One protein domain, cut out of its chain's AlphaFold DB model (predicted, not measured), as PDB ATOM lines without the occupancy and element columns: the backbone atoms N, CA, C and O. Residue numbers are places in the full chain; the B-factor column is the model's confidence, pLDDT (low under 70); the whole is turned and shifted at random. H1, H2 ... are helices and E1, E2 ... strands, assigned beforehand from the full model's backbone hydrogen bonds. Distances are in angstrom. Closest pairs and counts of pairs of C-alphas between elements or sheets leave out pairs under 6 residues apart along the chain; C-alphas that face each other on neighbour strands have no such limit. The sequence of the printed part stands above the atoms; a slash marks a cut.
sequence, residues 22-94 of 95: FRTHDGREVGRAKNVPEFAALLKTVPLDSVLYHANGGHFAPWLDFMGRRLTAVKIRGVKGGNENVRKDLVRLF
ATOM      1  N   PHE A  22      -8.513  28.065   1.258       98.81
ATOM      2  CA  PHE A  22      -7.402  27.510   0.503       98.81
ATOM      3  C   PHE A  22      -6.500  26.734   1.451       98.81
ATOM      4  O   PHE A  22      -6.093  27.216   2.510       98.81
ATOM      5  N   ARG A  23      -6.192  25.508   1.047       98.62
ATOM      6  CA  ARG A  23      -5.369  24.561   1.796       98.62
ATOM      7  C   ARG A  23      -4.402  23.868   0.861       98.62
ATOM      8  O   ARG A  23      -4.753  23.642  -0.299       98.62
ATOM      9  N   THR A  24      -3.218  23.551   1.349       96.31
ATOM     10  CA  THR A  24      -2.308  22.614   0.684       96.31
ATOM     11  C   THR A  24      -2.788  21.175   0.895       96.31
ATOM     12  O   THR A  24      -3.722  20.926   1.662       96.31
ATOM     13  N   HIS A  25      -2.200  20.217   0.172       94.00
ATOM     14  CA  HIS A  25      -2.645  18.816   0.201       94.00
ATOM     15  C   HIS A  25      -2.507  18.160   1.589       94.00
ATOM     16  O   HIS A  25      -3.166  17.164   1.870       94.00
ATOM     17  N   ASP A  26      -1.639  18.704   2.442       94.69
ATOM     18  CA  ASP A  26      -1.400  18.309   3.835       94.69
ATOM     19  C   ASP A  26      -2.410  18.935   4.818       94.69
ATOM     20  O   ASP A  26      -2.358  18.677   6.017       94.69
ATOM     21  N   GLY A  27      -3.345  19.755   4.325       94.69
ATOM     22  CA  GLY A  27      -4.407  20.375   5.116       94.69
ATOM     23  C   GLY A  27      -4.058  21.738   5.715       94.69
ATOM     24  O   GLY A  27      -4.935  22.366   6.315       94.69
ATOM     25  N   ARG A  28      -2.834  22.248   5.530       97.75
ATOM     26  CA  ARG A  28      -2.446  23.571   6.039       97.75
ATOM     27  C   ARG A  28      -3.210  24.680   5.317       97.75
ATOM     28  O   ARG A  28      -3.222  24.745   4.091       97.75
ATOM     29  N   GLU A  29      -3.835  25.573   6.080       98.31
ATOM     30  CA  GLU A  29      -4.510  26.764   5.554       98.31
ATOM     31  C   GLU A  29      -3.490  27.781   5.023       98.31
ATOM     32  O   GLU A  29      -2.514  28.114   5.693       98.31
ATOM     33  N   VAL A  30      -3.719  28.268   3.801       98.56
ATOM     34  CA  VAL A  30      -2.846  29.239   3.109       98.56
ATOM     35  C   VAL A  30      -3.587  30.490   2.642       98.56
ATOM     36  O   VAL A  30      -2.981  31.395   2.074       98.56
ATOM     37  N   GLY A  31      -4.897  30.548   2.869       98.38
ATOM     38  CA  GLY A  31      -5.725  31.699   2.541       98.38
ATOM     39  C   GLY A  31      -7.201  31.417   2.789       98.38
ATOM     40  O   GLY A  31      -7.645  30.269   2.751       98.38
ATOM     41  N   ARG A  32      -7.974  32.477   3.011       98.62
ATOM     42  CA  ARG A  32      -9.413  32.398   3.262       98.62
ATOM     43  C   ARG A  32     -10.128  33.528   2.542       98.62
ATOM     44  O   ARG A  32      -9.755  34.683   2.708       98.62
ATOM     45  N   ALA A  33     -11.151  33.187   1.768       98.56
ATOM     46  CA  ALA A  33     -11.972  34.138   1.034       98.56
ATOM     47  C   ALA A  33     -13.393  34.135   1.584       98.56
ATOM     48  O   ALA A  33     -14.104  33.132   1.467       98.56
ATOM     49  N   LYS A  34     -13.849  35.271   2.121       98.12
ATOM     50  CA  LYS A  34     -15.257  35.395   2.533       98.12
ATOM     51  C   LYS A  34     -16.174  35.772   1.373       98.12
ATOM     52  O   LYS A  34     -17.383  35.633   1.509       98.12
ATOM     53  N   ASN A  35     -15.638  36.223   0.240       97.56
ATOM     54  CA  ASN A  35     -16.403  36.636  -0.935       97.56
ATOM     55  C   ASN A  35     -15.654  36.328  -2.244       97.56
ATOM     56  O   ASN A  35     -14.475  35.973  -2.247       97.56
ATOM     57  N   VAL A  36     -16.355  36.442  -3.376       97.19
ATOM     58  CA  VAL A  36     -15.806  36.113  -4.704       97.19
ATOM     59  C   VAL A  36     -14.625  37.013  -5.117       97.19
ATOM     60  O   VAL A  36     -13.657  36.471  -5.646       97.19
ATOM     61  N   PRO A  37     -14.636  38.342  -4.875       96.31
ATOM     62  CA  PRO A  37     -13.459  39.181  -5.125       96.31
ATOM     63  C   PRO A  37     -12.197  38.724  -4.379       96.31
ATOM     64  O   PRO A  37     -11.136  38.613  -4.990       96.31
ATOM     65  N   GLU A  38     -12.304  38.395  -3.089       98.31
ATOM     66  CA  GLU A  38     -11.176  37.867  -2.309       98.31
ATOM     67  C   GLU A  38     -10.703  36.511  -2.826       98.31
ATOM     68  O   GLU A  38      -9.503  36.274  -2.905       98.31
ATOM     69  N   PHE A  39     -11.626  35.637  -3.229       98.56
ATOM     70  CA  PHE A  39     -11.283  34.359  -3.852       98.56
ATOM     71  C   PHE A  39     -10.455  34.564  -5.127       98.56
ATOM     72  O   PHE A  39      -9.407  33.943  -5.289       98.56
ATOM     73  N   ALA A  40     -10.886  35.474  -6.008       97.94
ATOM     74  CA  ALA A  40     -10.178  35.795  -7.245       97.94
ATOM     75  C   ALA A  40      -8.804  36.437  -6.990       97.94
ATOM     76  O   ALA A  40      -7.842  36.141  -7.699       97.94
ATOM     77  N   ALA A  41      -8.689  37.285  -5.964       98.12
ATOM     78  CA  ALA A  41      -7.411  37.848  -5.544       98.12
ATOM     79  C   ALA A  41      -6.473  36.761  -4.993       98.12
ATOM     80  O   ALA A  41      -5.317  36.681  -5.405       98.12
ATOM     81  N   LEU A  42      -6.980  35.877  -4.127       98.69
ATOM     82  CA  LEU A  42      -6.200  34.793  -3.534       98.69
ATOM     83  C   LEU A  42      -5.734  33.770  -4.566       98.69
ATOM     84  O   LEU A  42      -4.602  33.311  -4.462       98.69
ATOM     85  N   LEU A  43      -6.519  33.476  -5.609       98.50
ATOM     86  CA  LEU A  43      -6.056  32.647  -6.731       98.50
ATOM     87  C   LEU A  43      -4.734  33.151  -7.335       98.50
ATOM     88  O   LEU A  43      -3.940  32.346  -7.814       98.50
ATOM     89  N   LYS A  44      -4.463  34.463  -7.296       98.25
ATOM     90  CA  LYS A  44      -3.220  35.052  -7.821       98.25
ATOM     91  C   LYS A  44      -2.030  34.851  -6.885       98.25
ATOM     92  O   LYS A  44      -0.916  34.739  -7.379       98.25
ATOM     93  N   THR A  45      -2.244  34.753  -5.573       98.00
ATOM     94  CA  THR A  45      -1.169  34.839  -4.569       98.00
ATOM     95  C   THR A  45      -0.929  33.561  -3.771       98.00
ATOM     96  O   THR A  45       0.188  33.356  -3.307       98.00
ATOM     97  N   VAL A  46      -1.932  32.691  -3.594       98.56
ATOM     98  CA  VAL A  46      -1.745  31.445  -2.828       98.56
ATOM     99  C   VAL A  46      -0.779  30.494  -3.549       98.56
ATOM    100  O   VAL A  46      -0.647  30.561  -4.777       98.56
ATOM    101  N   PRO A  47      -0.092  29.598  -2.822       98.56
ATOM    102  CA  PRO A  47       0.788  28.596  -3.419       98.56
ATOM    103  C   PRO A  47       0.122  27.785  -4.546       98.56
ATOM    104  O   PRO A  47      -1.069  27.468  -4.481       98.56
ATOM    105  N   LEU A  48       0.879  27.478  -5.609       98.50
ATOM    106  CA  LEU A  48       0.346  26.779  -6.790       98.50
ATOM    107  C   LEU A  48      -0.186  25.387  -6.436       98.50
ATOM    108  O   LEU A  48      -1.249  25.007  -6.911       98.50
ATOM    109  N   ASP A  49       0.511  24.651  -5.580       98.25
ATOM    110  CA  ASP A  49       0.093  23.337  -5.087       98.25
ATOM    111  C   ASP A  49      -1.304  23.366  -4.438       98.25
ATOM    112  O   ASP A  49      -2.112  22.474  -4.692       98.25
ATOM    113  N   SER A  50      -1.641  24.422  -3.690       98.75
ATOM    114  CA  SER A  50      -2.992  24.637  -3.161       98.75
ATOM    115  C   SER A  50      -4.022  24.859  -4.273       98.75
ATOM    116  O   SER A  50      -5.093  24.249  -4.252       98.75
ATOM    117  N   VAL A  51      -3.704  25.689  -5.275       98.75
ATOM    118  CA  VAL A  51      -4.593  25.923  -6.428       98.75
ATOM    119  C   VAL A  51      -4.872  24.613  -7.164       98.75
ATOM    120  O   VAL A  51      -6.030  24.291  -7.426       98.75
ATOM    121  N   LEU A  52      -3.823  23.842  -7.463       98.56
ATOM    122  CA  LEU A  52      -3.929  22.562  -8.160       98.56
ATOM    123  C   LEU A  52      -4.731  21.546  -7.346       98.56
ATOM    124  O   LEU A  52      -5.605  20.878  -7.899       98.56
ATOM    125  N   TYR A  53      -4.480  21.460  -6.039       98.62
ATOM    126  CA  TYR A  53      -5.220  20.584  -5.135       98.62
ATOM    127  C   TYR A  53      -6.732  20.851  -5.202       98.62
ATOM    128  O   TYR A  53      -7.517  19.936  -5.458       98.62
ATOM    129  N   HIS A  54      -7.148  22.111  -5.062       98.69
ATOM    130  CA  HIS A  54      -8.569  22.474  -5.079       98.69
ATOM    131  C   HIS A  54      -9.210  22.401  -6.471       98.69
ATOM    132  O   HIS A  54     -10.376  22.011  -6.578       98.69
ATOM    133  N   ALA A  55      -8.468  22.727  -7.534       98.56
ATOM    134  CA  ALA A  55      -8.939  22.611  -8.915       98.56
ATOM    135  C   ALA A  55      -9.213  21.147  -9.290       98.56
ATOM    136  O   ALA A  55     -10.307  20.797  -9.738       98.56
ATOM    137  N   ASN A  56      -8.238  20.269  -9.039       98.25
ATOM    138  CA  ASN A  56      -8.337  18.852  -9.378       98.25
ATOM    139  C   ASN A  56      -9.381  18.128  -8.519       98.25
ATOM    140  O   ASN A  56     -10.141  17.315  -9.053       98.25
ATOM    141  N   GLY A  57      -9.479  18.483  -7.231       98.00
ATOM    142  CA  GLY A  57     -10.519  17.998  -6.317       98.00
ATOM    143  C   GLY A  57     -11.918  18.559  -6.599       98.00
ATOM    144  O   GLY A  57     -12.904  18.070  -6.055       98.00
ATOM    145  N   GLY A  58     -12.043  19.571  -7.464       98.06
ATOM    146  CA  GLY A  58     -13.332  20.171  -7.814       98.06
ATOM    147  C   GLY A  58     -13.971  20.983  -6.682       98.06
ATOM    148  O   GLY A  58     -15.183  21.185  -6.686       98.06
ATOM    149  N   HIS A  59     -13.181  21.474  -5.724       98.56
ATOM    150  CA  HIS A  59     -13.682  22.139  -4.516       98.56
ATOM    151  C   HIS A  59     -14.214  23.555  -4.776       98.56
ATOM    152  O   HIS A  59     -15.072  24.044  -4.042       98.56
ATOM    153  N   PHE A  60     -13.743  24.219  -5.835       98.62
ATOM    154  CA  PHE A  60     -14.165  25.584  -6.152       98.62
ATOM    155  C   PHE A  60     -15.626  25.676  -6.598       98.62
ATOM    156  O   PHE A  60     -16.327  26.617  -6.229       98.62
ATOM    157  N   ALA A  61     -16.096  24.713  -7.398       98.44
ATOM    158  CA  ALA A  61     -17.415  24.798  -8.017       98.44
ATOM    159  C   ALA A  61     -18.568  24.802  -6.991       98.44
ATOM    160  O   ALA A  61     -19.418  25.684  -7.108       98.44
ATOM    161  N   PRO A  62     -18.608  23.912  -5.976       98.50
ATOM    162  CA  PRO A  62     -19.649  23.953  -4.947       98.50
ATOM    163  C   PRO A  62     -19.710  25.288  -4.199       98.50
ATOM    164  O   PRO A  62     -20.795  25.815  -3.965       98.50
ATOM    165  N   TRP A  63     -18.557  25.871  -3.859       98.50
ATOM    166  CA  TRP A  63     -18.531  27.145  -3.141       98.50
ATOM    167  C   TRP A  63     -18.951  28.325  -4.025       98.50
ATOM    168  O   TRP A  63     -19.708  29.187  -3.589       98.50
ATOM    169  N   LEU A  64     -18.527  28.356  -5.290       98.00
ATOM    170  CA  LEU A  64     -18.965  29.392  -6.228       98.00
ATOM    171  C   LEU A  64     -20.468  29.319  -6.503       98.00
ATOM    172  O   LEU A  64     -21.111  30.363  -6.595       98.00
ATOM    173  N   ASP A  65     -21.036  28.119  -6.605       97.25
ATOM    174  CA  ASP A  65     -22.482  27.941  -6.761       97.25
ATOM    175  C   ASP A  65     -23.241  28.441  -5.521       97.25
ATOM    176  O   ASP A  65     -24.174  29.231  -5.651       97.25
ATOM    177  N   PHE A  66     -22.752  28.107  -4.317       96.94
ATOM    178  CA  PHE A  66     -23.251  28.656  -3.049       96.94
ATOM    179  C   PHE A  66     -23.208  30.194  -3.006       96.94
ATOM    180  O   PHE A  66     -24.152  30.831  -2.548       96.94
ATOM    181  N   MET A  67     -22.157  30.806  -3.556       96.38
ATOM    182  CA  MET A  67     -22.017  32.265  -3.678       96.38
ATOM    183  C   MET A  67     -22.814  32.873  -4.855       96.38
ATOM    184  O   MET A  67     -22.583  34.026  -5.237       96.38
ATOM    185  N   GLY A  68     -23.725  32.113  -5.472       95.12
ATOM    186  CA  GLY A  68     -24.595  32.568  -6.560       95.12
ATOM    187  C   GLY A  68     -23.903  32.699  -7.922       95.12
ATOM    188  O   GLY A  68     -24.444  33.315  -8.839       95.12
ATOM    189  N   ARG A  69     -22.702  32.135  -8.096       95.00
ATOM    190  CA  ARG A  69     -21.910  32.186  -9.340       95.00
ATOM    191  C   ARG A  69     -22.069  30.922 -10.184       95.00
ATOM    192  O   ARG A  69     -21.088  30.381 -10.691       95.00
ATOM    193  N   ARG A  70     -23.309  30.467 -10.391       94.81
ATOM    194  CA  ARG A  70     -23.617  29.190 -11.063       94.81
ATOM    195  C   ARG A  70     -22.947  29.014 -12.431       94.81
ATOM    196  O   ARG A  70     -22.382  27.961 -12.711       94.81
ATOM    197  N   LEU A  71     -22.944  30.047 -13.280       95.69
ATOM    198  CA  LEU A  71     -22.288  29.975 -14.597       95.69
ATOM    199  C   LEU A  71     -20.762  29.828 -14.484       95.69
ATOM    200  O   LEU A  71     -20.158  29.057 -15.228       95.69
ATOM    201  N   THR A  72     -20.137  30.526 -13.535       96.44
ATOM    202  CA  THR A  72     -18.702  30.389 -13.251       96.44
ATOM    203  C   THR A  72     -18.394  29.009 -12.673       96.44
ATOM    204  O   THR A  72     -17.429  28.378 -13.092       96.44
ATOM    205  N   ALA A  73     -19.245  28.497 -11.780       97.44
ATOM    206  CA  ALA A  73     -19.124  27.160 -11.206       97.44
ATOM    207  C   ALA A  73     -19.211  26.045 -12.264       97.44
ATOM    208  O   ALA A  73     -18.543  25.025 -12.128       97.44
ATOM    209  N   VAL A  74     -19.991  26.223 -13.336       97.88
ATOM    210  CA  VAL A  74     -19.997  25.281 -14.470       97.88
ATOM    211  C   VAL A  74     -18.668  25.332 -15.225       97.88
ATOM    212  O   VAL A  74     -18.061  24.288 -15.453       97.88
ATOM    213  N   LYS A  75     -18.186  26.534 -15.568       97.56
ATOM    214  CA  LYS A  75     -16.932  26.719 -16.320       97.56
ATOM    215  C   LYS A  75     -15.713  26.182 -15.564       97.56
ATOM    216  O   LYS A  75     -14.884  25.489 -16.146       97.56
ATOM    217  N   ILE A  76     -15.625  26.454 -14.261       97.56
ATOM    218  CA  ILE A  76     -14.448  26.125 -13.446       97.56
ATOM    219  C   ILE A  76     -14.221  24.612 -13.297       97.56
ATOM    220  O   ILE A  76     -13.090  24.187 -13.091       97.56
ATOM    221  N   ARG A  77     -15.265  23.776 -13.447       97.00
ATOM    222  CA  ARG A  77     -15.160  22.304 -13.349       97.00
ATOM    223  C   ARG A  77     -14.234  21.693 -14.400       97.00
ATOM    224  O   ARG A  77     -13.689  20.617 -14.161       97.00
ATOM    225  N   GLY A  78     -14.086  22.353 -15.550       96.62
ATOM    226  CA  GLY A  78     -13.206  21.913 -16.632       96.62
ATOM    227  C   GLY A  78     -11.744  22.326 -16.454       96.62
ATOM    228  O   GLY A  78     -10.891  21.825 -17.179       96.62
ATOM    229  N   VAL A  79     -11.434  23.217 -15.507       97.69
ATOM    230  CA  VAL A  79     -10.079  23.751 -15.322       97.69
ATOM    231  C   VAL A  79      -9.323  22.885 -14.317       97.69
ATOM    232  O   VAL A  79      -9.574  22.946 -13.115       97.69
ATOM    233  N   LYS A  80      -8.419  22.041 -14.821       97.25
ATOM    234  CA  LYS A  80      -7.641  21.048 -14.059       97.25
ATOM    235  C   LYS A  80      -6.252  20.881 -14.675       97.25
ATOM    236  O   LYS A  80      -6.043  21.261 -15.824       97.25
ATOM    237  N   GLY A  81      -5.309  20.299 -13.938       97.00
ATOM    238  CA  GLY A  81      -3.958  20.047 -14.448       97.00
ATOM    239  C   GLY A  81      -2.885  20.016 -13.365       97.00
ATOM    240  O   GLY A  81      -3.180  19.834 -12.187       97.00
ATOM    241  N   GLY A  82      -1.628  20.190 -13.779       97.00
ATOM    242  CA  GLY A  82      -0.455  20.069 -12.902       97.00
ATOM    243  C   GLY A  82       0.536  21.230 -12.988       97.00
ATOM    244  O   GLY A  82       1.680  21.073 -12.579       97.00
ATOM    245  N   ASN A  83       0.149  22.368 -13.570       98.06
ATOM    246  CA  ASN A  83       1.055  23.501 -13.773       98.06
ATOM    247  C   ASN A  83       0.339  24.860 -13.684       98.06
ATOM    248  O   ASN A  83      -0.879  24.946 -13.531       98.06
ATOM    249  N   GLU A  84       1.119  25.931 -13.814       98.31
ATOM    250  CA  GLU A  84       0.685  27.323 -13.665       98.31
ATOM    251  C   GLU A  84      -0.424  27.759 -14.646       98.31
ATOM    252  O   GLU A  84      -1.137  28.726 -14.373       98.31
ATOM    253  N   ASN A  85      -0.638  27.050 -15.763       98.38
ATOM    254  CA  ASN A  85      -1.739  27.377 -16.676       98.38
ATOM    255  C   ASN A  85      -3.102  27.213 -16.000       98.38
ATOM    256  O   ASN A  85      -3.995  28.012 -16.261       98.38
ATOM    257  N   VAL A  86      -3.230  26.273 -15.054       98.50
ATOM    258  CA  VAL A  86      -4.445  26.123 -14.242       98.50
ATOM    259  C   VAL A  86      -4.753  27.429 -13.512       98.50
ATOM    260  O   VAL A  86      -5.868  27.928 -13.608       98.50
ATOM    261  N   ARG A  87      -3.767  28.044 -12.840       98.56
ATOM    262  CA  ARG A  87      -3.966  29.331 -12.158       98.56
ATOM    263  C   ARG A  87      -4.410  30.411 -13.140       98.56
ATOM    264  O   ARG A  87      -5.379  31.116 -12.871       98.56
ATOM    265  N   LYS A  88      -3.722  30.535 -14.276       98.44
ATOM    266  CA  LYS A  88      -4.023  31.554 -15.294       98.44
ATOM    267  C   LYS A  88      -5.444  31.411 -15.836       98.44
ATOM    268  O   LYS A  88      -6.157  32.404 -15.931       98.44
ATOM    269  N   ASP A  89      -5.866  30.189 -16.143       98.31
ATOM    270  CA  ASP A  89      -7.205  29.917 -16.660       98.31
ATOM    271  C   ASP A  89      -8.284  30.171 -15.607       98.31
ATOM    272  O   ASP A  89      -9.317  30.752 -15.927       98.31
ATOM    273  N   LEU A  90      -8.026  29.828 -14.340       98.19
ATOM    274  CA  LEU A  90      -8.918  30.169 -13.231       98.19
ATOM    275  C   LEU A  90      -9.054  31.684 -13.060       98.19
ATOM    276  O   LEU A  90     -10.171  32.176 -12.938       98.19
ATOM    277  N   VAL A  91      -7.944  32.426 -13.070       97.69
ATOM    278  CA  VAL A  91      -7.933  33.890 -12.911       97.69
ATOM    279  C   VAL A  91      -8.726  34.577 -14.026       97.69
ATOM    280  O   VAL A  91      -9.544  35.445 -13.728       97.69
ATOM    281  N   ARG A  92      -8.578  34.128 -15.280       96.69
ATOM    282  CA  ARG A  92      -9.323  34.647 -16.444       96.69
ATOM    283  C   ARG A  92     -10.842  34.495 -16.338       96.69
ATOM    284  O   ARG A  92     -11.566  35.172 -17.055       96.69
ATOM    285  N   LEU A  93     -11.356  33.612 -15.477       95.19
ATOM    286  CA  LEU A  93     -12.804  33.479 -15.258       95.19
ATOM    287  C   LEU A  93     -13.402  34.629 -14.431       95.19
ATOM    288  O   LEU A  93     -14.629  34.709 -14.318       95.19
ATOM    289  N   PHE A  94     -12.559  35.471 -13.828       92.69
ATOM    290  CA  PHE A  94     -12.953  36.571 -12.942       92.69
ATOM    291  C   PHE A  94     -12.525  37.955 -13.456       92.69
ATOM    292  O   PHE A  94     -12.716  38.938 -12.740       92.69
TER     293      PHE A  94
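AT A GLANCE: This is residues 22 to 94 of the 95 residues of an uncharacterized protein of uncultured archaeon (UniProt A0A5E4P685). Five short helices make a compact cluster: H1, H2 and H5 form a triangle, and the helical hairpin of H3 and H4 makes one end. Strand E1 runs along the side of the cluster away from H5, and residues 22 to 23 fold back beside it as a short antiparallel pairing. The printed part has 73 residues, mostly helix, in the order E1, H1, H2, H3, H4, H5. It is compact and rounded, with a radius of gyration of the C-alphas of 11.0 A and spans of 29 by 24 by 18 A.

IN THESE COORDINATES: Find C-alpha 29 at (-4.510, 26.764, 5.554); from there E1, residues 29 to 33, runs 11.4 A. H1, residues 36 to 45, covers 14.7 A, and H2, residues 48 to 56, 12.0 A. Next come H3, residues 60 to 66, 10.1 A, and H4, residues 70 to 76, 10.0 A. H5, residues 84 to 92, runs 12.7 A to C-alpha 92 at (-9.323, 34.647, -16.444).

HOW THE PARTS SIT: E1 pairs with no named strand; its closest C-alpha to H1 is Ala 33, 4.9 A from that of Phe 39. H1 touches H5 at Ala 40 and Val 91, the closest C-alphas, 6.4 A apart, at a shallow tilt of 27 degrees, opposite ways. H2 touches H5 at Val 51 and Arg 87, 6.7 A between closest C-alphas, at a tilt of 69.7 degrees, only just steep. In the hairpin, H3 and H4 touch at Ala 61 and Ala 73, 4.3 A between closest C-alphas, tilted 1 degrees, opposite ways. H3 and H5 are apart. Every O i to N i+4 pair is within hydrogen-bond range in H2, H3, H4 and H5; in H1, 4 of 6 are.

THE WHOLE: Look to Asp 26 and Leu 71 for the farthest C-alphas, 30.2 A apart. The printed part has no cut, no link is long, and no printed residue is under 70 in pLDDT.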